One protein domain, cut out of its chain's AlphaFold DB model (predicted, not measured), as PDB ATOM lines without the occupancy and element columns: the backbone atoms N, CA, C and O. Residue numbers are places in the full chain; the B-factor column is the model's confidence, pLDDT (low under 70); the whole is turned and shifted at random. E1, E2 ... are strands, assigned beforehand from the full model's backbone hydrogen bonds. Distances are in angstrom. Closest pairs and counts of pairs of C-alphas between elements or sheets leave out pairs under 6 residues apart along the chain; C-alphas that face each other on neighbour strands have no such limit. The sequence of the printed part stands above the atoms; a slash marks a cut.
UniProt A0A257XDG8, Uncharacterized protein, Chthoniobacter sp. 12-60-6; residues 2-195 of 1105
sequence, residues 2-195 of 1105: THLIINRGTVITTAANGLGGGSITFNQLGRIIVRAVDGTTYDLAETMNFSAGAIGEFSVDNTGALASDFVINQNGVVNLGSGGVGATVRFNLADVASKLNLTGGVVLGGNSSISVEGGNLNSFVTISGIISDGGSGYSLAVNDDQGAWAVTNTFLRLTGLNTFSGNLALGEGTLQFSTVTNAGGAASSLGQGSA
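AT A GLANCE: This is residues 2 to 195 of the 1105 residues of an uncharacterized protein of Chthoniobacter sp. 12-60-6 (UniProt A0A257XDG8). The chain is wound in stacked turns, a solenoid of short strands whose successive turns add one strand after another to three parallel sheets, as in E3, E4, E5 and then E6, E7, E8. The largest sheet makes one long wall, and the two smaller sheets face it over different parts. The printed part has 194 residues with 18 named strands, E1 to E18 in chain order, and no named helix; it is all strand by class, though 86 residues, under half, lie in named strands. The sheets run E2 E4 E7 E10 E13 E15 E17, E5 E8 E11 E14 E16 E18 and E1 E3 E6 E9 E12, each parallel. The whole is compact, with a radius of gyration of the C-alphas of 15.5 A and spans of 45 by 34 by 30 A.

IN THESE COORDINATES: Begin with the largest sheet: E2 is residues 9 to 13, E4 30 to 36, E7 55 to 62, E10 88 to 93, E13 112 to 117, E15 140 to 142 and E17 168 to 170. Find C-alpha 55 at (3.000, 23.735, -13.231); from there E7, the longest strand, runs 23.0 A to C-alpha 62, while E4 spans 20.3 A. The second sheet holds E5 at 41 to 44, E8 at 70 to 74, E11 at 98 to 102, E14 at 125 to 127, E16 at 155 to 158 and E18 at 174 to 177, which ends at C-alpha 177, (19.261, 5.029, -12.483). The third holds E1 at 3 to 6, from C-alpha 3 at (-3.146, 22.826, -30.568), E3 at 23 to 26, E6 at 48 to 50, E9 at 78 to 84, 16.0 A long, and E12 at 106 to 110.

HOW THE PARTS SIT: Look first at E4 and E7, parallel at 14 degrees, with N 32 and O 57 within hydrogen-bond range at 2.8 A. E7 and E10 are parallel at 12 degrees, with N 58 and O 90 at 2.8 A. The three sheets form a stack of sheets, face to face in turn. The second faces the largest with strands at 44 degrees; the closest C-alphas of E7 and E11 are Asn 62 and Ser 98, 6.4 A apart. In it E8 and E11 are parallel, with N 72 and O 99 at 2.9 A. The third faces the largest with strands at 41 degrees; the closest C-alphas of E9 and E13, Leu 80 and Ser 112, are 6.3 A apart. In it E9 and E12 are parallel, with N 80 and O 107 at 2.8 A.

THE WHOLE: The C-alphas of Ala 65 and Gly 184, the two farthest apart, are 46.6 A apart. The printed part has no cut. The links E14 to E15 and E15 to E16 are long. Mean pLDDT of the printed part is 90.1; residues 64 to 67 and residue 121 are under 70.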
ATOM      1  N   THR A   2      -5.838  21.266 -33.369       71.69
ATOM      2  CA  THR A   2      -4.478  21.432 -33.923       71.69
ATOM      3  C   THR A   2      -3.466  21.899 -32.876       71.69
ATOM      4  O   THR A   2      -2.281  21.690 -33.080       71.69
ATOM      5  N   HIS A   3      -3.924  22.489 -31.766       82.94
ATOM      6  CA  HIS A   3      -3.146  22.826 -30.568       82.94
ATOM      7  C   HIS A   3      -4.089  22.846 -29.353       82.94
ATOM      8  O   HIS A   3      -5.175  23.424 -29.443       82.94
ATOM      9  N   LEU A   4      -3.696  22.238 -28.233       88.12
ATOM     10  CA  LEU A   4      -4.428  22.287 -26.962       88.12
ATOM     11  C   LEU A   4      -3.693  23.226 -26.000       88.12
ATOM     12  O   LEU A   4      -2.540  22.984 -25.673       88.12
ATOM     13  N   ILE A   5      -4.348  24.289 -25.528       90.88
ATOM     14  CA  ILE A   5      -3.759  25.241 -24.572       90.88
ATOM     15  C   ILE A   5      -4.525  25.167 -23.253       90.88
ATOM     16  O   ILE A   5      -5.724  25.440 -23.206       90.88
ATOM     17  N   ILE A   6      -3.820  24.838 -22.174       90.44
ATOM     18  CA  ILE A   6      -4.352  24.736 -20.820       90.44
ATOM     19  C   ILE A   6      -3.857  25.946 -20.029       90.44
ATOM     20  O   ILE A   6      -2.708  26.017 -19.594       90.44
ATOM     21  N   ASN A   7      -4.746  26.923 -19.854       88.31
ATOM     22  CA  ASN A   7      -4.480  28.061 -18.980       88.31
ATOM     23  C   ASN A   7      -4.758  27.691 -17.521       88.31
ATOM     24  O   ASN A   7      -3.920  27.969 -16.678       88.31
ATOM     25  N   ARG A   8      -5.909  27.060 -17.228       86.25
ATOM     26  CA  ARG A   8      -6.274  26.482 -15.919       86.25
ATOM     27  C   ARG A   8      -7.255  25.314 -16.101       86.25
ATOM     28  O   ARG A   8      -7.967  25.286 -17.102       86.25
ATOM     29  N   GLY A   9      -7.349  24.410 -15.122       87.81
ATOM     30  CA  GLY A   9      -8.379  23.355 -15.065       87.81
ATOM     31  C   GLY A   9      -7.877  21.942 -15.389       87.81
ATOM     32  O   GLY A   9      -6.675  21.719 -15.501       87.81
ATOM     33  N   THR A  10      -8.802  20.980 -15.493       91.44
ATOM     34  CA  THR A  10      -8.517  19.567 -15.813       91.44
ATOM     35  C   THR A  10      -9.111  19.186 -17.168       91.44
ATOM     36  O   THR A  10     -10.287  19.443 -17.414       91.44
ATOM     37  N   VAL A  11      -8.324  18.517 -18.008       91.38
ATOM     38  CA  VAL A  11      -8.769  17.834 -19.230       91.38
ATOM     39  C   VAL A  11      -8.752  16.332 -18.968       91.38
ATOM     40  O   VAL A  11      -7.747  15.816 -18.496       91.38
ATOM     41  N   ILE A  12      -9.846  15.628 -19.262       91.31
ATOM     42  CA  ILE A  12      -9.935  14.167 -19.119       91.31
ATOM     43  C   ILE A  12     -10.169  13.564 -20.500       91.31
ATOM     44  O   ILE A  12     -11.083  13.992 -21.206       91.31
ATOM     45  N   THR A  13      -9.373  12.568 -20.873       89.12
ATOM     46  CA  THR A  13      -9.569  11.780 -22.093       89.12
ATOM     47  C   THR A  13      -9.684  10.297 -21.764       89.12
ATOM     48  O   THR A  13      -8.995   9.798 -20.880       89.12
ATOM     49  N   THR A  14     -10.550   9.592 -22.492       87.00
ATOM     50  CA  THR A  14     -10.731   8.131 -22.425       87.00
ATOM     51  C   THR A  14     -10.339   7.427 -23.728       87.00
ATOM     52  O   THR A  14     -10.663   6.261 -23.936       87.00
ATOM     53  N   ALA A  15      -9.701   8.150 -24.653       81.75
ATOM     54  CA  ALA A  15      -9.308   7.646 -25.963       81.75
ATOM     55  C   ALA A  15      -7.894   8.114 -26.326       81.75
ATOM     56  O   ALA A  15      -7.532   9.256 -26.034       81.75
ATOM     57  N   ALA A  16      -7.146   7.265 -27.041       70.88
ATOM     58  CA  ALA A  16      -5.763   7.529 -27.460       70.88
ATOM     59  C   ALA A  16      -5.590   8.894 -28.156       70.88
ATOM     60  O   ALA A  16      -4.665   9.635 -27.854       70.88
ATOM     61  N   ASN A  17      -6.540   9.276 -29.018       77.56
ATOM     62  CA  ASN A  17      -6.480  10.519 -29.799       77.56
ATOM     63  C   ASN A  17      -7.264  11.686 -29.164       77.56
ATOM     64  O   ASN A  17      -7.488  12.707 -29.819       77.56
ATOM     65  N   GLY A  18      -7.758  11.544 -27.929       77.38
ATOM     66  CA  GLY A  18      -8.693  12.507 -27.328       77.38
ATOM     67  C   GLY A  18      -8.085  13.870 -26.975       77.38
ATOM     68  O   GLY A  18      -8.830  14.816 -26.727       77.38
ATOM     69  N   LEU A  19      -6.755  14.003 -27.023       80.69
ATOM     70  CA  LEU A  19      -6.035  15.275 -26.868       80.69
ATOM     71  C   LEU A  19      -5.816  16.006 -28.216       80.69
ATOM     72  O   LEU A  19      -5.532  17.204 -28.232       80.69
ATOM     73  N   GLY A  20      -6.067  15.325 -29.346       79.81
ATOM     74  CA  GLY A  20      -5.820  15.808 -30.709       79.81
ATOM     75  C   GLY A  20      -4.341  15.745 -31.114       79.81
ATOM     76  O   GLY A  20      -3.477  15.906 -30.276       79.81
ATOM     77  N   GLY A  21      -4.043  15.574 -32.409       78.44
ATOM     78  CA  GLY A  21      -2.672  15.321 -32.899       78.44
ATOM     79  C   GLY A  21      -1.734  16.535 -32.983       78.44
ATOM     80  O   GLY A  21      -0.878  16.579 -33.863       78.44
ATOM     81  N   GLY A  22      -1.940  17.556 -32.153       84.38
ATOM     82  CA  GLY A  22      -1.174  18.805 -32.142       84.38
ATOM     83  C   GLY A  22      -0.476  19.051 -30.808       84.38
ATOM     84  O   GLY A  22      -0.678  18.295 -29.869       84.38
ATOM     85  N   SER A  23       0.335  20.107 -30.679       89.81
ATOM     86  CA  SER A  23       1.039  20.331 -29.406       89.81
ATOM     87  C   SER A  23       0.087  20.695 -28.262       89.81
ATOM     88  O   SER A  23      -0.932  21.367 -28.455       89.81
ATOM     89  N   ILE A  24       0.455  20.264 -27.060       93.06
ATOM     90  CA  ILE A  24      -0.231  20.552 -25.804       93.06
ATOM     91  C   ILE A  24       0.604  21.591 -25.059       93.06
ATOM     92  O   ILE A  24       1.797  21.383 -24.870       93.06
ATOM     93  N   THR A  25       0.011  22.699 -24.624       93.75
ATOM     94  CA  THR A  25       0.723  23.781 -23.932       93.75
ATOM     95  C   THR A  25       0.078  24.101 -22.586       93.75
ATOM     96  O   THR A  25      -1.087  24.489 -22.536       93.75
ATOM     97  N   PHE A  26       0.844  24.009 -21.501       94.81
ATOM     98  CA  PHE A  26       0.477  24.453 -20.157       94.81
ATOM     99  C   PHE A  26       1.011  25.873 -19.926       94.81
ATOM    100  O   PHE A  26       2.219  26.073 -19.820       94.81
ATOM    101  N   ASN A  27       0.126  26.870 -19.853       91.44
ATOM    102  CA  ASN A  27       0.520  28.269 -19.625       91.44
ATOM    103  C   ASN A  27       0.603  28.649 -18.140       91.44
ATOM    104  O   ASN A  27       1.359  29.547 -17.784       91.44
ATOM    105  N   GLN A  28      -0.201  28.008 -17.291       88.12
ATOM    106  CA  GLN A  28      -0.173  28.143 -15.830       88.12
ATOM    107  C   GLN A  28      -0.472  26.765 -15.206       88.12
ATOM    108  O   GLN A  28      -0.124  25.749 -15.803       88.12
ATOM    109  N   LEU A  29      -1.120  26.715 -14.033       87.50
ATOM    110  CA  LEU A  29      -1.525  25.467 -13.379       87.50
ATOM    111  C   LEU A  29      -2.621  24.731 -14.167       87.50
ATOM    112  O   LEU A  29      -3.765  25.192 -14.184       87.50
ATOM    113  N   GLY A  30      -2.309  23.574 -14.753       90.25
ATOM    114  CA  GLY A  30      -3.261  22.760 -15.518       90.25
ATOM    115  C   GLY A  30      -3.056  21.257 -15.342       90.25
ATOM    116  O   GLY A  30      -1.956  20.828 -15.020       90.25
ATOM    117  N   ARG A  31      -4.100  20.451 -15.568       92.06
ATOM    118  CA  ARG A  31      -4.054  18.986 -15.428       92.06
ATOM    119  C   ARG A  31      -4.599  18.266 -16.656       92.06
ATOM    120  O   ARG A  31      -5.634  18.660 -17.192       92.06
ATOM    121  N   ILE A  32      -3.956  17.170 -17.039       93.31
ATOM    122  CA  ILE A  32      -4.466  16.165 -17.973       93.31
ATOM    123  C   ILE A  32      -4.653  14.854 -17.214       93.31
ATOM    124  O   ILE A  32      -3.780  14.469 -16.450       93.31
ATOM    125  N   ILE A  33      -5.777  14.176 -17.430       92.50
ATOM    126  CA  ILE A  33      -6.022  12.808 -16.973       92.50
ATOM    127  C   ILE A  33      -6.302  11.948 -18.197       92.50
ATOM    128  O   ILE A  33      -7.210  12.245 -18.980       92.50
ATOM    129  N   VAL A  34      -5.546  10.872 -18.345       92.06
ATOM    130  CA  VAL A  34      -5.786   9.846 -19.351       92.06
ATOM    131  C   VAL A  34      -6.334   8.613 -18.646       92.06
ATOM    132  O   VAL A  34      -5.675   8.048 -17.777       92.06
ATOM    133  N   ARG A  35      -7.552   8.222 -19.021       90.19
ATOM    134  CA  ARG A  35      -8.301   7.106 -18.438       90.19
ATOM    135  C   ARG A  35      -8.410   5.945 -19.406       90.19
ATOM    136  O   ARG A  35      -8.855   6.142 -20.535       90.19
ATOM    137  N   ALA A  36      -8.081   4.741 -18.958       87.69
ATOM    138  CA  ALA A  36      -8.317   3.517 -19.723       87.69
ATOM    139  C   ALA A  36      -8.538   2.311 -18.796       87.69
ATOM    140  O   ALA A  36      -8.729   2.475 -17.592       87.69
ATOM    141  N   VAL A  37      -8.567   1.113 -19.378       83.56
ATOM    142  CA  VAL A  37      -8.645  -0.175 -18.673       83.56
ATOM    143  C   VAL A  37      -7.341  -0.961 -18.859       83.56
ATOM    144  O   VAL A  37      -6.616  -0.726 -19.831       83.56
ATOM    145  N   ASP A  38      -7.078  -1.916 -17.969       80.00
ATOM    146  CA  ASP A  38      -5.939  -2.843 -17.988       80.00
ATOM    147  C   ASP A  38      -5.572  -3.378 -19.382       80.00
ATOM    148  O   ASP A  38      -6.435  -3.747 -20.183       80.00
ATOM    149  N   GLY A  39      -4.265  -3.464 -19.655       82.88
ATOM    150  CA  GLY A  39      -3.718  -4.018 -20.903       82.88
ATOM    151  C   GLY A  39      -3.797  -3.083 -22.110       82.88
ATOM    152  O   GLY A  39      -3.372  -3.451 -23.208       82.88
ATOM    153  N   THR A  40      -4.326  -1.874 -21.924       88.25
ATOM    154  CA  THR A  40      -4.322  -0.830 -22.951       88.25
ATOM    155  C   THR A  40      -2.944  -0.163 -23.023       88.25
ATOM    156  O   THR A  40      -2.332   0.119 -21.997       88.25
ATOM    157  N   THR A  41      -2.481   0.155 -24.234       91.25
ATOM    158  CA  THR A  41      -1.300   1.004 -24.458       91.25
ATOM    159  C   THR A  41      -1.694   2.204 -25.309       91.25
ATOM    160  O   THR A  41      -2.284   2.024 -26.376       91.25
ATOM    161  N   TYR A  42      -1.363   3.417 -24.864       92.31
ATOM    162  CA  TYR A  42      -1.541   4.645 -25.640       92.31
ATOM    163  C   TYR A  42      -0.200   5.277 -26.001       92.31
ATOM    164  O   TYR A  42       0.598   5.595 -25.127       92.31
ATOM    165  N   ASP A  43       0.006   5.501 -27.297       90.50
ATOM    166  CA  ASP A  43       1.170   6.186 -27.849       90.50
ATOM    167  C   ASP A  43       0.806   7.638 -28.182       90.50
ATOM    168  O   ASP A  43       0.115   7.908 -29.164       90.50
ATOM    169  N   LEU A  44       1.275   8.573 -27.361       89.69
ATOM    170  CA  LEU A  44       1.052  10.009 -27.518       89.69
ATOM    171  C   LEU A  44       2.236  10.626 -28.267       89.69
ATOM    172  O   LEU A  44       3.374  10.588 -27.797       89.69
ATOM    173  N   ALA A  45       1.994  11.173 -29.456       88.38
ATOM    174  CA  ALA A  45       3.034  11.770 -30.302       88.38
ATOM    175  C   ALA A  45       3.151  13.294 -30.118       88.38
ATOM    176  O   ALA A  45       4.064  13.927 -30.653       88.38
ATOM    177  N   GLU A  46       2.223  13.893 -29.378       89.94
ATOM    178  CA  GLU A  46       2.104  15.328 -29.188       89.94
ATOM    179  C   GLU A  46       3.278  15.887 -28.379       89.94
ATOM    180  O   GLU A  46       3.635  15.363 -27.328       89.94
ATOM    181  N   THR A  47       3.863  17.003 -28.818       92.69
ATOM    182  CA  THR A  47       4.805  17.762 -27.980       92.69
ATOM    183  C   THR A  47       4.057  18.401 -26.813       92.69
ATOM    184  O   THR A  47       3.080  19.119 -27.040       92.69
ATOM    185  N   MET A  48       4.545  18.213 -25.586       94.56
ATOM    186  CA  MET A  48       4.029  18.900 -24.400       94.56
ATOM    187  C   MET A  48       4.938  20.073 -24.033       94.56
ATOM    188  O   MET A  48       6.114  19.883 -23.746       94.56
ATOM    189  N   ASN A  49       4.405  21.291 -24.030       94.81
ATOM    190  CA  ASN A  49       5.123  22.519 -23.704       94.81
ATOM    191  C   ASN A  49       4.622  23.078 -22.377       94.81
ATOM    192  O   ASN A  49       3.456  23.436 -22.252       94.81
ATOM    193  N   PHE A  50       5.500  23.207 -21.398       96.44
ATOM    194  CA  PHE A  50       5.213  23.870 -20.137       96.44
ATOM    195  C   PHE A  50       5.870  25.243 -20.207       96.44
ATOM    196  O   PHE A  50       7.091  25.342 -20.310       96.44
ATOM    197  N   SER A  51       5.068  26.306 -20.224       95.75
ATOM    198  CA  SER A  51       5.570  27.681 -20.289       95.75
ATOM    199  C   SER A  51       6.433  28.014 -19.063       95.75
ATOM    200  O   SER A  51       6.346  27.355 -18.029       95.75
ATOM    201  N   ALA A  52       7.272  29.049 -19.161       94.94
ATOM    202  CA  ALA A  52       8.106  29.519 -18.050       94.94
ATOM    203  C   ALA A  52       7.294  29.701 -16.748       94.94
ATOM    204  O   ALA A  52       6.324  30.460 -16.718       94.94
ATOM    205  N   GLY A  53       7.690  29.003 -15.679       91.31
ATOM    206  CA  GLY A  53       7.029  29.028 -14.370       91.31
ATOM    207  C   GLY A  53       5.692  28.277 -14.291       91.31
ATOM    208  O   GLY A  53       5.011  28.368 -13.270       91.31
ATOM    209  N   ALA A  54       5.287  27.556 -15.341       94.00
ATOM    210  CA  ALA A  54       4.066  26.760 -15.322       94.00
ATOM    211  C   ALA A  54       4.229  25.492 -14.469       94.00
ATOM    212  O   ALA A  54       5.318  24.931 -14.348       94.00
ATOM    213  N   ILE A  55       3.108  25.023 -13.919       92.56
ATOM    214  CA  ILE A  55       3.000  23.735 -13.231       92.56
ATOM    215  C   ILE A  55       1.951  22.931 -13.991       92.56
ATOM    216  O   ILE A  55       0.791  23.332 -14.036       92.56
ATOM    217  N   GLY A  56       2.324  21.815 -14.602       92.31
ATOM    218  CA  GLY A  56       1.349  20.936 -15.247       92.31
ATOM    219  C   GLY A  56       1.323  19.561 -14.601       92.31
ATOM    220  O   GLY A  56       2.359  19.031 -14.209       92.31
ATOM    221  N   GLU A  57       0.134  18.988 -14.494       92.25
ATOM    222  CA  GLU A  57      -0.085  17.639 -13.984       92.25
ATOM    223  C   GLU A  57      -0.525  16.718 -15.125       92.25
ATOM    224  O   GLU A  57      -1.401  17.069 -15.919       92.25
ATOM    225  N   PHE A  58       0.074  15.538 -15.202       92.69
ATOM    226  CA  PHE A  58      -0.264  14.494 -16.155       92.69
ATOM    227  C   PHE A  58      -0.567  13.206 -15.392       92.69
ATOM    228  O   PHE A  58       0.312  12.595 -14.787       92.69
ATOM    229  N   SER A  59      -1.834  12.817 -15.397       91.62
ATOM    230  CA  SER A  59      -2.362  11.714 -14.613       91.62
ATOM    231  C   SER A  59      -2.716  10.523 -15.497       91.62
ATOM    232  O   SER A  59      -3.340  10.676 -16.550       91.62
ATOM    233  N   VAL A  60      -2.312   9.342 -15.041       91.50
ATOM    234  CA  VAL A  60      -2.655   8.035 -15.598       91.50
ATOM    235  C   VAL A  60      -3.625   7.379 -14.625       91.50
ATOM    236  O   VAL A  60      -3.272   7.155 -13.470       91.50
ATOM    237  N   ASP A  61      -4.847   7.129 -15.083       88.81
ATOM    238  CA  ASP A  61      -5.969   6.643 -14.273       88.81
ATOM    239  C   ASP A  61      -6.465   5.326 -14.894       88.81
ATOM    240  O   ASP A  61      -6.963   5.292 -16.028       88.81
ATOM    241  N   ASN A  62      -6.208   4.218 -14.195       85.81
ATOM    242  CA  ASN A  62      -6.551   2.877 -14.647       85.81
ATOM    243  C   ASN A  62      -7.854   2.425 -13.979       85.81
ATOM    244  O   ASN A  62      -7.898   2.059 -12.811       85.81
ATOM    245  N   THR A  63      -8.922   2.386 -14.768       81.62
ATOM    246  CA  THR A  63     -10.295   2.140 -14.302       81.62
ATOM    247  C   THR A  63     -10.706   0.653 -14.303       81.62
ATOM    248  O   THR A  63     -11.879   0.346 -14.077       81.62
ATOM    249  N   GLY A  64      -9.775  -0.272 -14.597       65.88
ATOM    250  CA  GLY A  64     -10.003  -1.716 -14.786       65.88
ATOM    251  C   GLY A  64      -9.655  -2.626 -13.591       65.88
ATOM    252  O   GLY A  64      -9.175  -2.180 -12.553       65.88
ATOM    253  N   ALA A  65      -9.940  -3.932 -13.722       59.03
ATOM    254  CA  ALA A  65      -9.651  -4.949 -12.704       59.03
ATOM    255  C   ALA A  65      -8.362  -5.744 -13.019       59.03
ATOM    256  O   ALA A  65      -8.374  -6.600 -13.898       59.03
ATOM    257  N   LEU A  66      -7.311  -5.467 -12.233       61.06
ATOM    258  CA  LEU A  66      -6.006  -6.135 -12.013       61.06
ATOM    259  C   LEU A  66      -5.620  -7.372 -12.872       61.06
ATOM    260  O   LEU A  66      -5.361  -8.445 -12.319       61.06
ATOM    261  N   ALA A  67      -5.495  -7.246 -14.193       66.69
ATOM    262  CA  ALA A  67      -4.993  -8.309 -15.075       66.69
ATOM    263  C   ALA A  67      -3.694  -7.954 -15.832       66.69
ATOM    264  O   ALA A  67      -2.917  -8.862 -16.136       66.69
ATOM    265  N   SER A  68      -3.428  -6.674 -16.135       81.38
ATOM    266  CA  SER A  68      -2.246  -6.229 -16.909       81.38
ATOM    267  C   SER A  68      -2.045  -4.706 -16.879       81.38
ATOM    268  O   SER A  68      -3.018  -3.975 -16.727       81.38
ATOM    269  N   ASP A  69      -0.814  -4.223 -17.099       86.38
ATOM    270  CA  ASP A  69      -0.495  -2.787 -16.995       86.38
ATOM    271  C   ASP A  69      -1.251  -1.912 -18.017       86.38
ATOM    272  O   ASP A  69      -1.324  -2.253 -19.200       86.38
ATOM    273  N   PHE A  70      -1.753  -0.751 -17.579       90.44
ATOM    274  CA  PHE A  70      -2.116   0.361 -18.460       90.44
ATOM    275  C   PHE A  70      -0.866   1.206 -18.730       90.44
ATOM    276  O   PHE A  70      -0.262   1.760 -17.806       90.44
ATOM    277  N   VAL A  71      -0.460   1.292 -20.000       91.44
ATOM    278  CA  VAL A  71       0.789   1.946 -20.407       91.44
ATOM    279  C   VAL A  71       0.509   3.184 -21.249       91.44
ATOM    280  O   VAL A  71      -0.199   3.130 -22.252       91.44
ATOM    281  N   ILE A  72       1.138   4.301 -20.897       92.88
ATOM    282  CA  ILE A  72       1.208   5.485 -21.751       92.88
ATOM    283  C   ILE A  72       2.649   5.674 -22.209       92.88
ATOM    284  O   ILE A  72       3.549   5.810 -21.385       92.88
ATOM    285  N   ASN A  73       2.868   5.727 -23.518       93.19
ATOM    286  CA  ASN A  73       4.138   6.106 -24.120       93.19
ATOM    287  C   ASN A  73       4.021   7.526 -24.671       93.19
ATOM    288  O   ASN A  73       3.408   7.771 -25.708       93.19
ATOM    289  N   GLN A  74       4.637   8.469 -23.980       93.38
ATOM    290  CA  GLN A  74       4.798   9.836 -24.432       93.38
ATOM    291  C   GLN A  74       6.013   9.918 -25.374       93.38
ATOM    292  O   GLN A  74       7.158  10.104 -24.950       93.38
ATOM    293  N   ASN A  75       5.744   9.743 -26.668       92.38
ATOM    294  CA  ASN A  75       6.722   9.750 -27.757       92.38
ATOM    295  C   ASN A  75       7.076  11.168 -28.232       92.38
ATOM    296  O   ASN A  75       8.151  11.374 -28.793       92.38
ATOM    297  N   GLY A  76       6.197  12.149 -28.012       92.12
ATOM    298  CA  GLY A  76       6.503  13.560 -28.251       92.12
ATOM    299  C   GLY A  76       7.386  14.161 -27.153       92.12
ATOM    300  O   GLY A  76       7.274  13.786 -25.986       92.12
ATOM    301  N   VAL A  77       8.242  15.121 -27.521       94.31
ATOM    302  CA  VAL A  77       9.139  15.836 -26.590       94.31
ATOM    303  C   VAL A  77       8.343  16.575 -25.508       94.31
ATOM    304  O   VAL A  77       7.310  17.186 -25.797       94.31
ATOM    305  N   VAL A  78       8.857  16.572 -24.276       97.00
ATOM    306  CA  VAL A  78       8.347  17.386 -23.165       97.00
ATOM    307  C   VAL A  78       9.285  18.569 -22.912       97.00
ATOM    308  O   VAL A  78      10.413  18.385 -22.471       97.00
ATOM    309  N   ASN A  79       8.837  19.793 -23.178       96.44
ATOM    310  CA  ASN A  79       9.606  21.015 -22.940       96.44
ATOM    311  C   ASN A  79       9.199  21.631 -21.595       96.44
ATOM    312  O   ASN A  79       8.034  21.987 -21.414       96.44
ATOM    313  N   LEU A  80      10.146  21.777 -20.667       96.94
ATOM    314  CA  LEU A  80       9.938  22.340 -19.332       96.94
ATOM    315  C   LEU A  80      10.531  23.749 -19.245       96.94
ATOM    316  O   LEU A  80      11.722  23.933 -19.000       96.94
ATOM    317  N   GLY A  81       9.686  24.756 -19.438       94.94
ATOM    318  CA  GLY A  81      10.063  26.162 -19.367       94.94
ATOM    319  C   GLY A  81      10.713  26.696 -20.643       94.94
ATOM    320  O   GLY A  81      10.775  26.038 -21.682       94.94
ATOM    321  N   SER A  82      11.191  27.939 -20.569       93.75
ATOM    322  CA  SER A  82      11.839  28.643 -21.680       93.75
ATOM    323  C   SER A  82      12.606  29.870 -21.182       93.75
ATOM    324  O   SER A  82      12.196  30.497 -20.206       93.75
ATOM    325  N   GLY A  83      13.654  30.286 -21.899       89.56
ATOM    326  CA  GLY A  83      14.319  31.575 -21.656       89.56
ATOM    327  C   GLY A  83      15.051  31.677 -20.313       89.56
ATOM    328  O   GLY A  83      15.147  32.768 -19.760       89.56
ATOM    329  N   GLY A  84      15.535  30.556 -19.771       91.94
ATOM    330  CA  GLY A  84      16.235  30.487 -18.485       91.94
ATOM    331  C   GLY A  84      15.322  30.298 -17.274       91.94
ATOM    332  O   GLY A  84      15.816  30.099 -16.168       91.94
ATOM    333  N   VAL A  85      14.002  30.309 -17.467       95.12
ATOM    334  CA  VAL A  85      13.012  30.043 -16.420       95.12
ATOM    335  C   VAL A  85      12.399  28.670 -16.676       95.12
ATOM    336  O   VAL A  85      11.785  28.450 -17.721       95.12
ATOM    337  N   GLY A  86      12.587  27.739 -15.738       94.25
ATOM    338  CA  GLY A  86      12.086  26.372 -15.871       94.25
ATOM    339  C   GLY A  86      10.598  26.235 -15.563       94.25
ATOM    340  O   GLY A  86       9.893  27.225 -15.345       94.25
ATOM    341  N   ALA A  87      10.123  24.994 -15.563       95.44
ATOM    342  CA  ALA A  87       8.745  24.633 -15.237       95.44
ATOM    343  C   ALA A  87       8.699  23.339 -14.411       95.44
ATOM    344  O   ALA A  87       9.692  22.615 -14.317       95.44
ATOM    345  N   THR A  88       7.535  23.044 -13.835       94.62
ATOM    346  CA  THR A  88       7.299  21.826 -13.052       94.62
ATOM    347  C   THR A  88       6.311  20.923 -13.779       94.62
ATOM    348  O   THR A  88       5.217  21.361 -14.148       94.62
ATOM    349  N   VAL A  89       6.662  19.648 -13.935       94.62
ATOM    350  CA  VAL A  89       5.713  18.598 -14.319       94.62
ATOM    351  C   VAL A  89       5.477  17.646 -13.152       94.62
ATOM    352  O   VAL A  89       6.413  17.223 -12.473       94.62
ATOM    353  N   ARG A  90       4.208  17.323 -12.919       93.00
ATOM    354  CA  ARG A  90       3.747  16.375 -11.906       93.00
ATOM    355  C   ARG A  90       3.102  15.191 -12.602       93.00
ATOM    356  O   ARG A  90       2.149  15.369 -13.356       93.00
ATOM    357  N   PHE A  91       3.609  13.996 -12.372       93.19
ATOM    358  CA  PHE A  91       3.022  12.766 -12.878       93.19
ATOM    359  C   PHE A  91       2.231  12.099 -11.768       93.19
ATOM    360  O   PHE A  91       2.767  11.878 -10.692       93.19
ATOM    361  N   ASN A  92       0.969  11.778 -12.023       91.56
ATOM    362  CA  ASN A  92       0.107  11.122 -11.046       91.56
ATOM    363  C   ASN A  92      -0.314   9.748 -11.578       91.56
ATOM    364  O   ASN A  92      -1.065   9.666 -12.549       91.56
ATOM    365  N   LEU A  93       0.180   8.675 -10.970       90.44
ATOM    366  CA  LEU A  93      -0.235   7.305 -11.259       90.44
ATOM    367  C   LEU A  93      -1.356   6.930 -10.282       90.44
ATOM    368  O   LEU A  93      -1.090   6.392  -9.207       90.44
ATOM    369  N   ALA A  94      -2.600   7.249 -10.646       80.00
ATOM    370  CA  ALA A  94      -3.743   7.202  -9.733       80.00
ATOM    371  C   ALA A  94      -4.054   5.783  -9.221       80.00
ATOM    372  O   ALA A  94      -4.575   5.629  -8.117       80.00
ATOM    373  N   ASP A  95      -3.674   4.756  -9.988       80.75
ATOM    374  CA  ASP A  95      -4.012   3.357  -9.730       80.75
ATOM    375  C   ASP A  95      -2.809   2.416  -9.914       80.75
ATOM    376  O   ASP A  95      -1.864   2.694 -10.663       80.75
ATOM    377  N   VAL A  96      -2.862   1.251  -9.258       75.81
ATOM    378  CA  VAL A  96      -1.870   0.171  -9.406       75.81
ATOM    379  C   VAL A  96      -1.895  -0.383 -10.842       75.81
ATOM    380  O   VAL A  96      -2.926  -0.374 -11.505       75.81
ATOM    381  N   ALA A  97      -0.750  -0.881 -11.315       81.50
ATOM    382  CA  ALA A  97      -0.503  -1.320 -12.693       81.50
ATOM    383  C   ALA A  97      -0.549  -0.184 -13.742       81.50
ATOM    384  O   ALA A  97      -0.762  -0.427 -14.925       81.50
ATOM    385  N   SER A  98      -0.301   1.067 -13.338       87.31
ATOM    386  CA  SER A  98      -0.163   2.205 -14.261       87.31
ATOM    387  C   SER A  98       1.309   2.495 -14.565       87.31
ATOM    388  O   SER A  98       2.127   2.623 -13.649       87.31
ATOM    389  N   LYS A  99       1.668   2.627 -15.847       89.94
ATOM    390  CA  LYS A  99       3.027   2.979 -16.292       89.94
ATOM    391  C   LYS A  99       3.006   4.132 -17.284       89.94
ATOM    392  O   LYS A  99       2.208   4.154 -18.217       89.94
ATOM    393  N   LEU A 100       3.948   5.054 -17.119       93.75
ATOM    394  CA  LEU A 100       4.173   6.163 -18.041       93.75
ATOM    395  C   LEU A 100       5.627   6.149 -18.509       93.75
ATOM    396  O   LEU A 100       6.544   6.241 -17.696       93.75
ATOM    397  N   ASN A 101       5.832   6.066 -19.818       94.94
ATOM    398  CA  ASN A 101       7.140   6.073 -20.450       94.94
ATOM    399  C   ASN A 101       7.319   7.359 -21.260       94.94
ATOM    400  O   ASN A 101       6.545   7.625 -22.173       94.94
ATOM    401  N   LEU A 102       8.359   8.137 -20.972       95.94
ATOM    402  CA  LEU A 102       8.778   9.272 -21.790       95.94
ATOM    403  C   LEU A 102       9.929   8.821 -22.688       95.94
ATOM    404  O   LEU A 102      11.092   8.774 -22.276       95.94
ATOM    405  N   THR A 103       9.595   8.483 -23.926       94.00
ATOM    406  CA  THR A 103      10.539   8.036 -24.960       94.00
ATOM    407  C   THR A 103      10.994   9.200 -25.843       94.00
ATOM    408  O   THR A 103      12.122   9.182 -26.333       94.00
ATOM    409  N   GLY A 104      10.163  10.244 -25.983       91.88
ATOM    410  CA  GLY A 104      10.459  11.457 -26.757       91.88
ATOM    411  C   GLY A 104      11.525  12.375 -26.151       91.88
ATOM    412  O   GLY A 104      12.043  13.251 -26.838       91.88
ATOM    413  N   GLY A 105      11.877  12.166 -24.879       93.88
ATOM    414  CA  GLY A 105      12.842  12.986 -24.143       93.88
ATOM    415  C   GLY A 105      12.236  14.237 -23.504       93.88
ATOM    416  O   GLY A 105      11.053  14.551 -23.674       93.88
ATOM    417  N   VAL A 106      13.068  14.943 -22.739       97.56
ATOM    418  CA  VAL A 106      12.691  16.149 -21.989       97.56
ATOM    419  C   VAL A 106      13.704  17.255 -22.273       97.56
ATOM    420  O   VAL A 106      14.909  17.026 -22.211       97.56
ATOM    421  N   VAL A 107      13.240  18.468 -22.560       96.88
ATOM    422  CA  VAL A 107      14.107  19.641 -22.733       96.88
ATOM    423  C   VAL A 107      13.891  20.604 -21.576       96.88
ATOM    424  O   VAL A 107      12.768  21.033 -21.327       96.88
ATOM    425  N   LEU A 108      14.965  20.962 -20.881       97.75
ATOM    426  CA  LEU A 108      14.949  21.929 -19.789       97.75
ATOM    427  C   LEU A 108      15.184  23.329 -20.370       97.75
ATOM    428  O   LEU A 108      16.266  23.627 -20.869       97.75
ATOM    429  N   GLY A 109      14.175  24.197 -20.314       95.19
ATOM    430  CA  GLY A 109      14.272  25.608 -20.710       95.19
ATOM    431  C   GLY A 109      14.749  26.544 -19.588       95.19
ATOM    432  O   GLY A 109      14.858  27.752 -19.804       95.19
ATOM    433  N   GLY A 110      15.013  25.980 -18.408       96.25
ATOM    434  CA  GLY A 110      15.548  26.586 -17.188       96.25
ATOM    435  C   GLY A 110      15.598  25.532 -16.071       96.25
ATOM    436  O   GLY A 110      15.308  24.359 -16.324       96.25
ATOM    437  N   ASN A 111      15.922  25.923 -14.834       95.81
ATOM    438  CA  ASN A 111      15.906  25.005 -13.681       95.81
ATOM    439  C   ASN A 111      14.494  24.448 -13.463       95.81
ATOM    440  O   ASN A 111      13.580  25.213 -13.153       95.81
ATOM    441  N   SER A 112      14.319  23.144 -13.657       96.69
ATOM    442  CA  SER A 112      12.996  22.520 -13.788       96.69
ATOM    443  C   SER A 112      12.812  21.369 -12.809       96.69
ATOM    444  O   SER A 112      13.791  20.789 -12.338       96.69
ATOM    445  N   SER A 113      11.552  21.032 -12.536       95.38
ATOM    446  CA  SER A 113      11.174  19.974 -11.597       95.38
ATOM    447  C   SER A 113      10.317  18.899 -12.270       95.38
ATOM    448  O   SER A 113       9.452  19.196 -13.101       95.38
ATOM    449  N   ILE A 114      10.573  17.647 -11.896       95.56
ATOM    450  CA  ILE A 114       9.765  16.476 -12.232       95.56
ATOM    451  C   ILE A 114       9.391  15.770 -10.930       95.56
ATOM    452  O   ILE A 114      10.266  15.260 -10.238       95.56
ATOM    453  N   SER A 115       8.102  15.670 -10.632       93.75
ATOM    454  CA  SER A 115       7.599  14.993  -9.431       93.75
ATOM    455  C   SER A 115       6.621  13.885  -9.809       93.75
ATOM    456  O   SER A 115       5.890  14.025 -10.788       93.75
ATOM    457  N   VAL A 116       6.624  12.777  -9.068       92.50
ATOM    458  CA  VAL A 116       5.769  11.608  -9.326       92.50
ATOM    459  C   VAL A 116       5.000  11.236  -8.064       92.50
ATOM    460  O   VAL A 116       5.621  10.857  -7.081       92.50
ATOM    461  N   GLU A 117       3.671  11.266  -8.112       89.44
ATOM    462  CA  GLU A 117       2.768  10.713  -7.095       89.44
ATOM    463  C   GLU A 117       2.161   9.400  -7.593       89.44
ATOM    464  O   GLU A 117       1.920   9.215  -8.791       89.44
ATOM    465  N   GLY A 118       1.862   8.506  -6.651       75.31
ATOM    466  CA  GLY A 118       1.154   7.267  -6.935       75.31
ATOM    467  C   GLY A 118       2.071   6.203  -7.533       75.31
ATOM    468  O   GLY A 118       3.152   6.480  -8.051       75.31
ATOM    469  N   GLY A 119       1.680   4.941  -7.396       72.75
ATOM    470  CA  GLY A 119       2.476   3.808  -7.861       72.75
ATOM    471  C   GLY A 119       3.470   3.219  -6.845       72.75
ATOM    472  O   GLY A 119       3.551   3.616  -5.685       72.75
ATOM    473  N   ASN A 120       4.171   2.171  -7.275       73.25
ATOM    474  CA  ASN A 120       5.065   1.325  -6.477       73.25
ATOM    475  C   ASN A 120       6.128   0.675  -7.392       73.25
ATOM    476  O   ASN A 120       6.281   1.067  -8.547       73.25
ATOM    477  N   LEU A 121       6.844  -0.358  -6.934       68.94
ATOM    478  CA  LEU A 121       7.842  -1.065  -7.759       68.94
ATOM    479  C   LEU A 121       7.296  -1.621  -9.093       68.94
ATOM    480  O   LEU A 121       8.078  -1.857 -10.013       68.94
ATOM    481  N   ASN A 122       5.977  -1.785  -9.221       72.75
ATOM    482  CA  ASN A 122       5.291  -2.264 -10.421       72.75
ATOM    483  C   ASN A 122       4.571  -1.146 -11.202       72.75
ATOM    484  O   ASN A 122       4.076  -1.392 -12.299       72.75
ATOM    485  N   SER A 123       4.520   0.082 -10.680       82.50
ATOM    486  CA  SER A 123       3.832   1.231 -11.288       82.50
ATOM    487  C   SER A 123       4.670   2.483 -11.087       82.50
ATOM    488  O   SER A 123       4.723   3.023  -9.988       82.50
ATOM    489  N   PHE A 124       5.384   2.898 -12.127       86.88
ATOM    490  CA  PHE A 124       6.383   3.960 -12.047       86.88
ATOM    491  C   PHE A 124       6.495   4.705 -13.376       86.88
ATOM    492  O   PHE A 124       6.109   4.196 -14.436       86.88
ATOM    493  N   VAL A 125       7.059   5.910 -13.315       94.19
ATOM    494  CA  VAL A 125       7.397   6.697 -14.502       94.19
ATOM    495  C   VAL A 125       8.801   6.319 -14.965       94.19
ATOM    496  O   VAL A 125       9.738   6.312 -14.167       94.19
ATOM    497  N   THR A 126       8.964   6.024 -16.254       94.75
ATOM    498  CA  THR A 126      10.274   5.790 -16.876       94.75
ATOM    499  C   THR A 126      10.575   6.879 -17.890       94.75
ATOM    500  O   THR A 126       9.808   7.089 -18.822       94.75
ATOM    501  N   ILE A 127      11.724   7.534 -17.766       96.38
ATOM    502  CA  ILE A 127      12.258   8.429 -18.795       96.38
ATOM    503  C   ILE A 127      13.436   7.720 -19.456       96.38
ATOM    504  O   ILE A 127      14.537   7.625 -18.903       96.38
ATOM    505  N   SER A 128      13.173   7.175 -20.641       94.19
ATOM    506  CA  SER A 128      14.171   6.494 -21.467       94.19
ATOM    507  C   SER A 128      14.708   7.384 -22.588       94.19
ATOM    508  O   SER A 128      15.789   7.113 -23.108       94.19
ATOM    509  N   GLY A 129      13.975   8.440 -22.958       93.38
ATOM    510  CA  GLY A 129      14.470   9.504 -23.830       93.38
ATOM    511  C   GLY A 129      15.501  10.400 -23.134       93.38
ATOM    512  O   GLY A 129      15.620  10.398 -21.910       93.38
ATOM    513  N   ILE A 130      16.251  11.179 -23.917       96.44
ATOM    514  CA  ILE A 130      17.292  12.077 -23.395       96.44
ATOM    515  C   ILE A 130      16.644  13.286 -22.708       96.44
ATOM    516  O   ILE A 130      15.828  13.984 -23.311       96.44
ATOM    517  N   ILE A 131      17.056  13.564 -21.471       97.62
ATOM    518  CA  ILE A 131      16.850  14.850 -20.800       97.62
ATOM    519  C   ILE A 131      18.027  15.774 -21.147       97.62
ATOM    520  O   ILE A 131      19.178  15.446 -20.844       97.62
ATOM    521  N   SER A 132      17.761  16.921 -21.769       96.31
ATOM    522  CA  SER A 132      18.783  17.876 -22.224       96.31
ATOM    523  C   SER A 132      18.441  19.310 -21.834       96.31
ATOM    524  O   SER A 132      17.285  19.710 -21.873       96.31
ATOM    525  N   ASP A 133      19.450  20.113 -21.514       95.62
ATOM    526  CA  ASP A 133      19.352  21.568 -21.320       95.62
ATOM    527  C   ASP A 133      20.078  22.353 -22.432       95.62
ATOM    528  O   ASP A 133      20.301  23.561 -22.320       95.62
ATOM    529  N   GLY A 134      20.533  21.659 -23.483       91.69
ATOM    530  CA  GLY A 134      21.351  22.246 -24.545       91.69
ATOM    531  C   GLY A 134      22.741  22.721 -24.096       91.69
ATOM    532  O   GLY A 134      23.356  23.508 -24.808       91.69
ATOM    533  N   GLY A 135      23.235  22.274 -22.936       89.69
ATOM    534  CA  GLY A 135      24.500  22.721 -22.345       89.69
ATOM    535  C   GLY A 135      24.388  24.009 -21.525       89.69
ATOM    536  O   GLY A 135      25.410  24.618 -21.213       89.69
ATOM    537  N   SER A 136      23.170  24.435 -21.181       93.31
ATOM    538  CA  SER A 136      22.906  25.719 -20.516       93.31
ATOM    539  C   SER A 136      23.188  25.731 -19.006       93.31
ATOM    540  O   SER A 136      23.158  26.801 -18.399       93.31
ATOM    541  N   GLY A 137      23.465  24.578 -18.387       93.38
ATOM    542  CA  GLY A 137      23.748  24.464 -16.954       93.38
ATOM    543  C   GLY A 137      22.496  24.419 -16.079       93.38
ATOM    544  O   GLY A 137      22.567  24.753 -14.895       93.38
ATOM    545  N   TYR A 138      21.347  24.036 -16.637       96.81
ATOM    546  CA  TYR A 138      20.084  24.018 -15.900       96.81
ATOM    547  C   TYR A 138      19.961  22.768 -15.033       96.81
ATOM    548  O   TYR A 138      20.221  21.650 -15.482       96.81
ATOM    549  N   SER A 139      19.566  22.964 -13.774       95.56
ATOM    550  CA  SER A 139      19.389  21.876 -12.814       95.56
ATOM    551  C   SER A 139      18.077  21.130 -13.033       95.56
ATOM    552  O   SER A 139      17.067  21.724 -13.426       95.56
ATOM    553  N   LEU A 140      18.081  19.849 -12.675       96.94
ATOM    554  CA  LEU A 140      16.883  19.028 -12.579       96.94
ATOM    555  C   LEU A 140      16.595  18.732 -11.109       96.94
ATOM    556  O   LEU A 140      17.418  18.123 -10.425       96.94
ATOM    557  N   ALA A 141      15.424  19.139 -10.639       96.25
ATOM    558  CA  ALA A 141      14.878  18.681  -9.375       96.25
ATOM    559  C   ALA A 141      13.916  17.511  -9.619       96.25
ATOM    560  O   ALA A 141      13.141  17.512 -10.575       96.25
ATOM    561  N   VAL A 142      13.997  16.492  -8.775       96.38
ATOM    562  CA  VAL A 142      13.187  15.280  -8.835       96.38
ATOM    563  C   VAL A 142      12.461  15.127  -7.514       96.38
ATOM    564  O   VAL A 142      13.112  15.142  -6.470       96.38
ATOM    565  N   ASN A 143      11.145  14.928  -7.562       93.88
ATOM    566  CA  ASN A 143      10.310  14.674  -6.389       93.88
ATOM    567  C   ASN A 143      10.560  15.697  -5.267       93.88
ATOM    568  O   ASN A 143      10.737  15.334  -4.109       93.88
ATOM    569  N   ASP A 144      10.664  16.977  -5.619       89.69
ATOM    570  CA  ASP A 144      10.969  18.080  -4.696       89.69
ATOM    571  C   ASP A 144       9.714  18.782  -4.157       89.69
ATOM    572  O   ASP A 144       9.813  19.810  -3.490       89.69
ATOM    573  N   ASP A 145       8.538  18.245  -4.488       83.44
ATOM    574  CA  ASP A 145       7.223  18.822  -4.211       83.44
ATOM    575  C   ASP A 145       7.098  20.320  -4.579       83.44
ATOM    576  O   ASP A 145       6.416  21.119  -3.922       83.44
ATOM    577  N   GLN A 146       7.770  20.754  -5.655       82.06
ATOM    578  CA  GLN A 146       7.730  22.157  -6.050       82.06
ATOM    579  C   GLN A 146       6.293  22.616  -6.341       82.06
ATOM    580  O   GLN A 146       5.573  22.057  -7.177       82.06
ATOM    581  N   GLY A 147       5.879  23.680  -5.646       70.19
ATOM    582  CA  GLY A 147       4.522  24.227  -5.692       70.19
ATOM    583  C   GLY A 147       3.552  23.603  -4.682       70.19
ATOM    584  O   GLY A 147       2.347  23.704  -4.912       70.19
ATOM    585  N   ALA A 148       4.065  22.965  -3.620       74.00
ATOM    586  CA  ALA A 148       3.315  22.475  -2.460       74.00
ATOM    587  C   ALA A 148       2.131  21.581  -2.853       74.00
ATOM    588  O   ALA A 148       0.976  21.875  -2.538       74.00
ATOM    589  N   TRP A 149       2.414  20.519  -3.608       78.56
ATOM    590  CA  TRP A 149       1.413  19.517  -3.956       78.56
ATOM    591  C   TRP A 149       0.903  18.793  -2.705       78.56
ATOM    592  O   TRP A 149      -0.261  18.401  -2.693       78.56
ATOM    593  N   ALA A 150       1.723  18.718  -1.643       77.94
ATOM    594  CA  ALA A 150       1.384  18.127  -0.346       77.94
ATOM    595  C   ALA A 150       0.978  16.645  -0.441       77.94
ATOM    596  O   ALA A 150       0.141  16.165   0.326       77.94
ATOM    597  N   VAL A 151       1.586  15.929  -1.385       82.12
ATOM    598  CA  VAL A 151       1.421  14.488  -1.609       82.12
ATOM    599  C   VAL A 151       2.782  13.806  -1.535       82.12
ATOM    600  O   VAL A 151       3.803  14.432  -1.801       82.12
ATOM    601  N   THR A 152       2.800  12.525  -1.172       84.06
ATOM    602  CA  THR A 152       4.043  11.752  -1.068       84.06
ATOM    603  C   THR A 152       4.508  11.301  -2.446       84.06
ATOM    604  O   THR A 152       3.836  10.496  -3.098       84.06
ATOM    605  N   ASN A 153       5.678  11.771  -2.874       87.06
ATOM    606  CA  ASN A 153       6.261  11.336  -4.134       87.06
ATOM    607  C   ASN A 153       6.848   9.912  -4.047       87.06
ATOM    608  O   ASN A 153       7.366   9.479  -3.015       87.06
ATOM    609  N   THR A 154       6.780   9.173  -5.157       89.00
ATOM    610  CA  THR A 154       7.059   7.731  -5.239       89.00
ATOM    611  C   THR A 154       8.240   7.438  -6.179       89.00
ATOM    612  O   THR A 154       9.366   7.791  -5.850       89.00
ATOM    613  N   PHE A 155       8.052   6.777  -7.327       90.31
ATOM    614  CA  PHE A 155       9.119   6.178  -8.141       90.31
ATOM    615  C   PHE A 155       9.308   6.866  -9.504       90.31
ATOM    616  O   PHE A 155       8.418   6.836 -10.357       90.31
ATOM    617  N   LEU A 156      10.523   7.370  -9.755       94.25
ATOM    618  CA  LEU A 156      10.991   7.809 -11.075       94.25
ATOM    619  C   LEU A 156      12.197   6.973 -11.512       94.25
ATOM    620  O   LEU A 156      13.159   6.815 -10.762       94.25
ATOM    621  N   ARG A 157      12.183   6.465 -12.745       95.06
ATOM    622  CA  ARG A 157      13.304   5.727 -13.338       95.06
ATOM    623  C   ARG A 157      13.891   6.486 -14.521       95.06
ATOM    624  O   ARG A 157      13.188   6.770 -15.487       95.06
ATOM    625  N   LEU A 158      15.194   6.744 -14.479       96.56
ATOM    626  CA  LEU A 158      15.959   7.335 -15.574       96.56
ATOM    627  C   LEU A 158      16.865   6.269 -16.193       96.56
ATOM    628  O   LEU A 158      17.706   5.687 -15.510       96.56
ATOM    629  N   THR A 159      16.702   6.019 -17.491       94.19
ATOM    630  CA  THR A 159      17.564   5.078 -18.234       94.19
ATOM    631  C   THR A 159      18.201   5.696 -19.475       94.19
ATOM    632  O   THR A 159      19.072   5.072 -20.080       94.19
ATOM    633  N   GLY A 160      17.763   6.891 -19.883       94.00
ATOM    634  CA  GLY A 160      18.346   7.625 -21.005       94.00
ATOM    635  C   GLY A 160      19.762   8.129 -20.708       94.00
ATOM    636  O   GLY A 160      20.126   8.369 -19.559       94.00
ATOM    637  N   LEU A 161      20.573   8.328 -21.750       95.69
ATOM    638  CA  LEU A 161      21.868   9.012 -21.639       95.69
ATOM    639  C   LEU A 161      21.633  10.525 -21.620       95.69
ATOM    640  O   LEU A 161      21.737  11.202 -22.641       95.69
ATOM    641  N   ASN A 162      21.254  11.039 -20.457       97.44
ATOM    642  CA  ASN A 162      20.873  12.430 -20.261       97.44
ATOM    643  C   ASN A 162      22.086  13.364 -20.378       97.44
ATOM    644  O   ASN A 162      23.179  13.052 -19.899       97.44
ATOM    645  N   THR A 163      21.883  14.522 -21.010       96.38
ATOM    646  CA  THR A 163      22.940  15.490 -21.342       96.38
ATOM    647  C   THR A 163      22.839  16.805 -20.574       96.38
ATOM    648  O   THR A 163      23.706  17.653 -20.769       96.38
ATOM    649  N   PHE A 164      21.832  16.999 -19.715       96.38
ATOM    650  CA  PHE A 164      21.745  18.212 -18.893       96.38
ATOM    651  C   PHE A 164      23.017  18.404 -18.049       96.38
ATOM    652  O   PHE A 164      23.518  17.442 -17.459       96.38
ATOM    653  N   SER A 165      23.565  19.622 -18.028       94.06
ATOM    654  CA  SER A 165      24.854  19.920 -17.381       94.06
ATOM    655  C   SER A 165      24.724  20.579 -16.005       94.06
ATOM    656  O   SER A 165      25.729  20.742 -15.313       94.06
ATOM    657  N   GLY A 166      23.510  20.933 -15.572       95.50
ATOM    658  CA  GLY A 166      23.249  21.387 -14.205       95.50
ATOM    659  C   GLY A 166      23.166  20.253 -13.176       95.50
ATOM    660  O   GLY A 166      23.174  19.065 -13.502       95.50
ATOM    661  N   ASN A 167      23.084  20.629 -11.898       95.81
ATOM    662  CA  ASN A 167      23.033  19.676 -10.785       95.81
ATOM    663  C   ASN A 167      21.689  18.950 -10.688       95.81
ATOM    664  O   ASN A 167      20.653  19.456 -11.119       95.81
ATOM    665  N   LEU A 168      21.728  17.767 -10.079       97.25
ATOM    666  CA  LEU A 168      20.544  16.976  -9.766       97.25
ATOM    667  C   LEU A 168      20.174  17.183  -8.295       97.25
ATOM    668  O   LEU A 168      21.035  17.053  -7.425       97.25
ATOM    669  N   ALA A 169      18.905  17.458  -8.016       97.06
ATOM    670  CA  ALA A 169      18.357  17.458  -6.665       97.06
ATOM    671  C   ALA A 169      17.244  16.410  -6.568       97.06
ATOM    672  O   ALA A 169      16.369  16.374  -7.422       97.06
ATOM    673  N   LEU A 170      17.270  15.563  -5.544       97.31
ATOM    674  CA  LEU A 170      16.226  14.590  -5.232       97.31
ATOM    675  C   LEU A 170      15.578  14.987  -3.907       97.31
ATOM    676  O   LEU A 170      16.254  14.950  -2.888       97.31
ATOM    677  N   GLY A 171      14.302  15.362  -3.901       94.19
ATOM    678  CA  GLY A 171      13.586  15.717  -2.674       94.19
ATOM    679  C   GLY A 171      13.217  14.484  -1.856       94.19
ATOM    680  O   GLY A 171      13.822  14.235  -0.819       94.19
ATOM    681  N   GLU A 172      12.270  13.688  -2.343       93.44
ATOM    682  CA  GLU A 172      11.768  12.477  -1.682       93.44
ATOM    683  C   GLU A 172      11.509  11.320  -2.677       93.44
ATOM    684  O   GLU A 172      11.873  11.383  -3.855       93.44
ATOM    685  N   GLY A 173      10.901  10.224  -2.216       92.88
ATOM    686  CA  GLY A 173      10.597   9.067  -3.063       92.88
ATOM    687  C   GLY A 173      11.855   8.312  -3.509       92.88
ATOM    688  O   GLY A 173      12.885   8.363  -2.849       92.88
ATOM    689  N   THR A 174      11.793   7.577  -4.618       94.69
ATOM    690  CA  THR A 174      12.908   6.799  -5.178       94.69
ATOM    691  C   THR A 174      13.231   7.241  -6.601       94.69
ATOM    692  O   THR A 174      12.383   7.171  -7.491       94.69
ATOM    693  N   LEU A 175      14.495   7.596  -6.836       96.44
ATOM    694  CA  LEU A 175      15.072   7.811  -8.158       96.44
ATOM    695  C   LEU A 175      15.949   6.619  -8.548       96.44
ATOM    696  O   LEU A 175      17.013   6.398  -7.969       96.44
ATOM    697  N   GLN A 176      15.515   5.859  -9.549       96.44
ATOM    698  CA  GLN A 176      16.278   4.748 -10.108       96.44
ATOM    699  C   GLN A 176      17.109   5.181 -11.311       96.44
ATOM    700  O   GLN A 176      16.616   5.907 -12.175       96.44
ATOM    701  N   PHE A 177      18.344   4.692 -11.396       97.31
ATOM    702  CA  PHE A 177      19.261   5.029 -12.483       97.31
ATOM    703  C   PHE A 177      20.147   3.848 -12.888       97.31
ATOM    704  O   PHE A 177      20.551   3.041 -12.050       97.31
ATOM    705  N   SER A 178      20.467   3.757 -14.181       95.00
ATOM    706  CA  SER A 178      21.280   2.659 -14.726       95.00
ATOM    707  C   SER A 178      22.742   3.035 -14.956       95.00
ATOM    708  O   SER A 178      23.605   2.163 -14.930       95.00
ATOM    709  N   THR A 179      23.033   4.314 -15.203       97.06
ATOM    710  CA  THR A 179      24.387   4.815 -15.484       97.06
ATOM    711  C   THR A 179      24.645   6.142 -14.781       97.06
ATOM    712  O   THR A 179      23.745   6.971 -14.651       97.06
ATOM    713  N   VAL A 180      25.884   6.368 -14.351       97.06
ATOM    714  CA  VAL A 180      26.336   7.641 -13.773       97.06
ATOM    715  C   VAL A 180      27.783   7.894 -14.185       97.06
ATOM    716  O   VAL A 180      28.539   6.956 -14.423       97.06
ATOM    717  N   THR A 181      28.160   9.161 -14.293       94.81
ATOM    718  CA  THR A 181      29.514   9.603 -14.635       94.81
ATOM    719  C   THR A 181      30.048  10.578 -13.586       94.81
ATOM    720  O   THR A 181      29.322  11.029 -12.694       94.81
ATOM    721  N   ASN A 182      31.341  10.879 -13.672       96.62
ATOM    722  CA  ASN A 182      31.995  11.913 -12.870       96.62
ATOM    723  C   ASN A 182      31.454  13.320 -13.183       96.62
ATOM    724  O   ASN A 182      30.743  13.524 -14.170       96.62
ATOM    725  N   ALA A 183      31.802  14.298 -12.350       94.19
ATOM    726  CA  ALA A 183      31.450  15.700 -12.517       94.19
ATOM    727  C   ALA A 183      31.884  16.219 -13.899       94.19
ATOM    728  O   ALA A 183      33.060  16.165 -14.255       94.19
ATOM    729  N   GLY A 184      30.927  16.711 -14.693       86.62
ATOM    730  CA  GLY A 184      31.194  17.156 -16.067       86.62
ATOM    731  C   GLY A 184      31.605  16.034 -17.033       86.62
ATOM    732  O   GLY A 184      32.173  16.317 -18.087       86.62
ATOM    733  N   GLY A 185      31.370  14.768 -16.668       91.56
ATOM    734  CA  GLY A 185      31.656  13.600 -17.496       91.56
ATOM    735  C   GLY A 185      30.684  13.435 -18.669       91.56
ATOM    736  O   GLY A 185      29.864  14.301 -18.951       91.56
ATOM    737  N   ALA A 186      30.766  12.293 -19.360       94.19
ATOM    738  CA  ALA A 186      29.872  11.978 -20.476       94.19
ATOM    739  C   ALA A 186      28.399  11.837 -20.037       94.19
ATOM    740  O   ALA A 186      28.097  11.677 -18.853       94.19
ATOM    741  N   ALA A 187      27.484  11.849 -21.011       95.81
ATOM    742  CA  ALA A 187      26.051  11.662 -20.791       95.81
ATOM    743  C   ALA A 187      25.739  10.373 -20.000       95.81
ATOM    744  O   ALA A 187      26.308   9.314 -20.272       95.81
ATOM    745  N   SER A 188      24.818  10.457 -19.037       97.19
ATOM    746  CA  SER A 188      24.470   9.358 -18.121       97.19
ATOM    747  C   SER A 188      23.004   9.429 -17.687       97.19
ATOM    748  O   SER A 188      22.342  10.434 -17.930       97.19
ATOM    749  N   SER A 189      22.486   8.411 -16.995       97.06
ATOM    750  CA  SER A 189      21.113   8.450 -16.457       97.06
ATOM    751  C   SER A 189      20.896   9.627 -15.498       97.06
ATOM    752  O   SER A 189      19.792  10.159 -15.433       97.06
ATOM    753  N   LEU A 190      21.941  10.095 -14.809       97.06
ATOM    754  CA  LEU A 190      21.886  11.237 -13.884       97.06
ATOM    755  C   LEU A 190      22.440  12.548 -14.482       97.06
ATOM    756  O   LEU A 190      22.736  13.491 -13.740       97.06
ATOM    757  N   GLY A 191      22.605  12.618 -15.807       96.06
ATOM    758  CA  GLY A 191      23.127  13.798 -16.502       96.06
ATOM    759  C   GLY A 191      24.639  13.995 -16.352       96.06
ATOM    760  O   GLY A 191      25.358  13.087 -15.929       96.06
ATOM    761  N   GLN A 192      25.106  15.196 -16.701       95.62
ATOM    762  CA  GLN A 192      26.521  15.610 -16.719       95.62
ATOM    763  C   GLN A 192      26.857  16.634 -15.614       95.62
ATOM    764  O   GLN A 192      27.913  17.264 -15.646       95.62
ATOM    765  N   GLY A 193      25.949  16.835 -14.652       94.12
ATOM    766  CA  GLY A 193      26.108  17.797 -13.557       94.12
ATOM    767  C   GLY A 193      27.328  17.556 -12.667       94.12
ATOM    768  O   GLY A 193      27.947  16.492 -12.699       94.12
ATOM    769  N   SER A 194      27.662  18.539 -11.829       95.50
ATOM    770  CA  SER A 194      28.833  18.470 -10.949       95.50
ATOM    771  C   SER A 194      28.531  17.929  -9.555       95.50
ATOM    772  O   SER A 194      29.428  17.375  -8.939       95.50
ATOM    773  N   ALA A 195      27.292  18.023  -9.065       96.75
ATOM    774  CA  ALA A 195      26.896  17.552  -7.733       96.75
ATOM    775  C   ALA A 195      25.501  16.905  -7.721       96.75
ATOM    776  O   ALA A 195      24.744  17.004  -8.699       96.75
TER     777      ALA A 195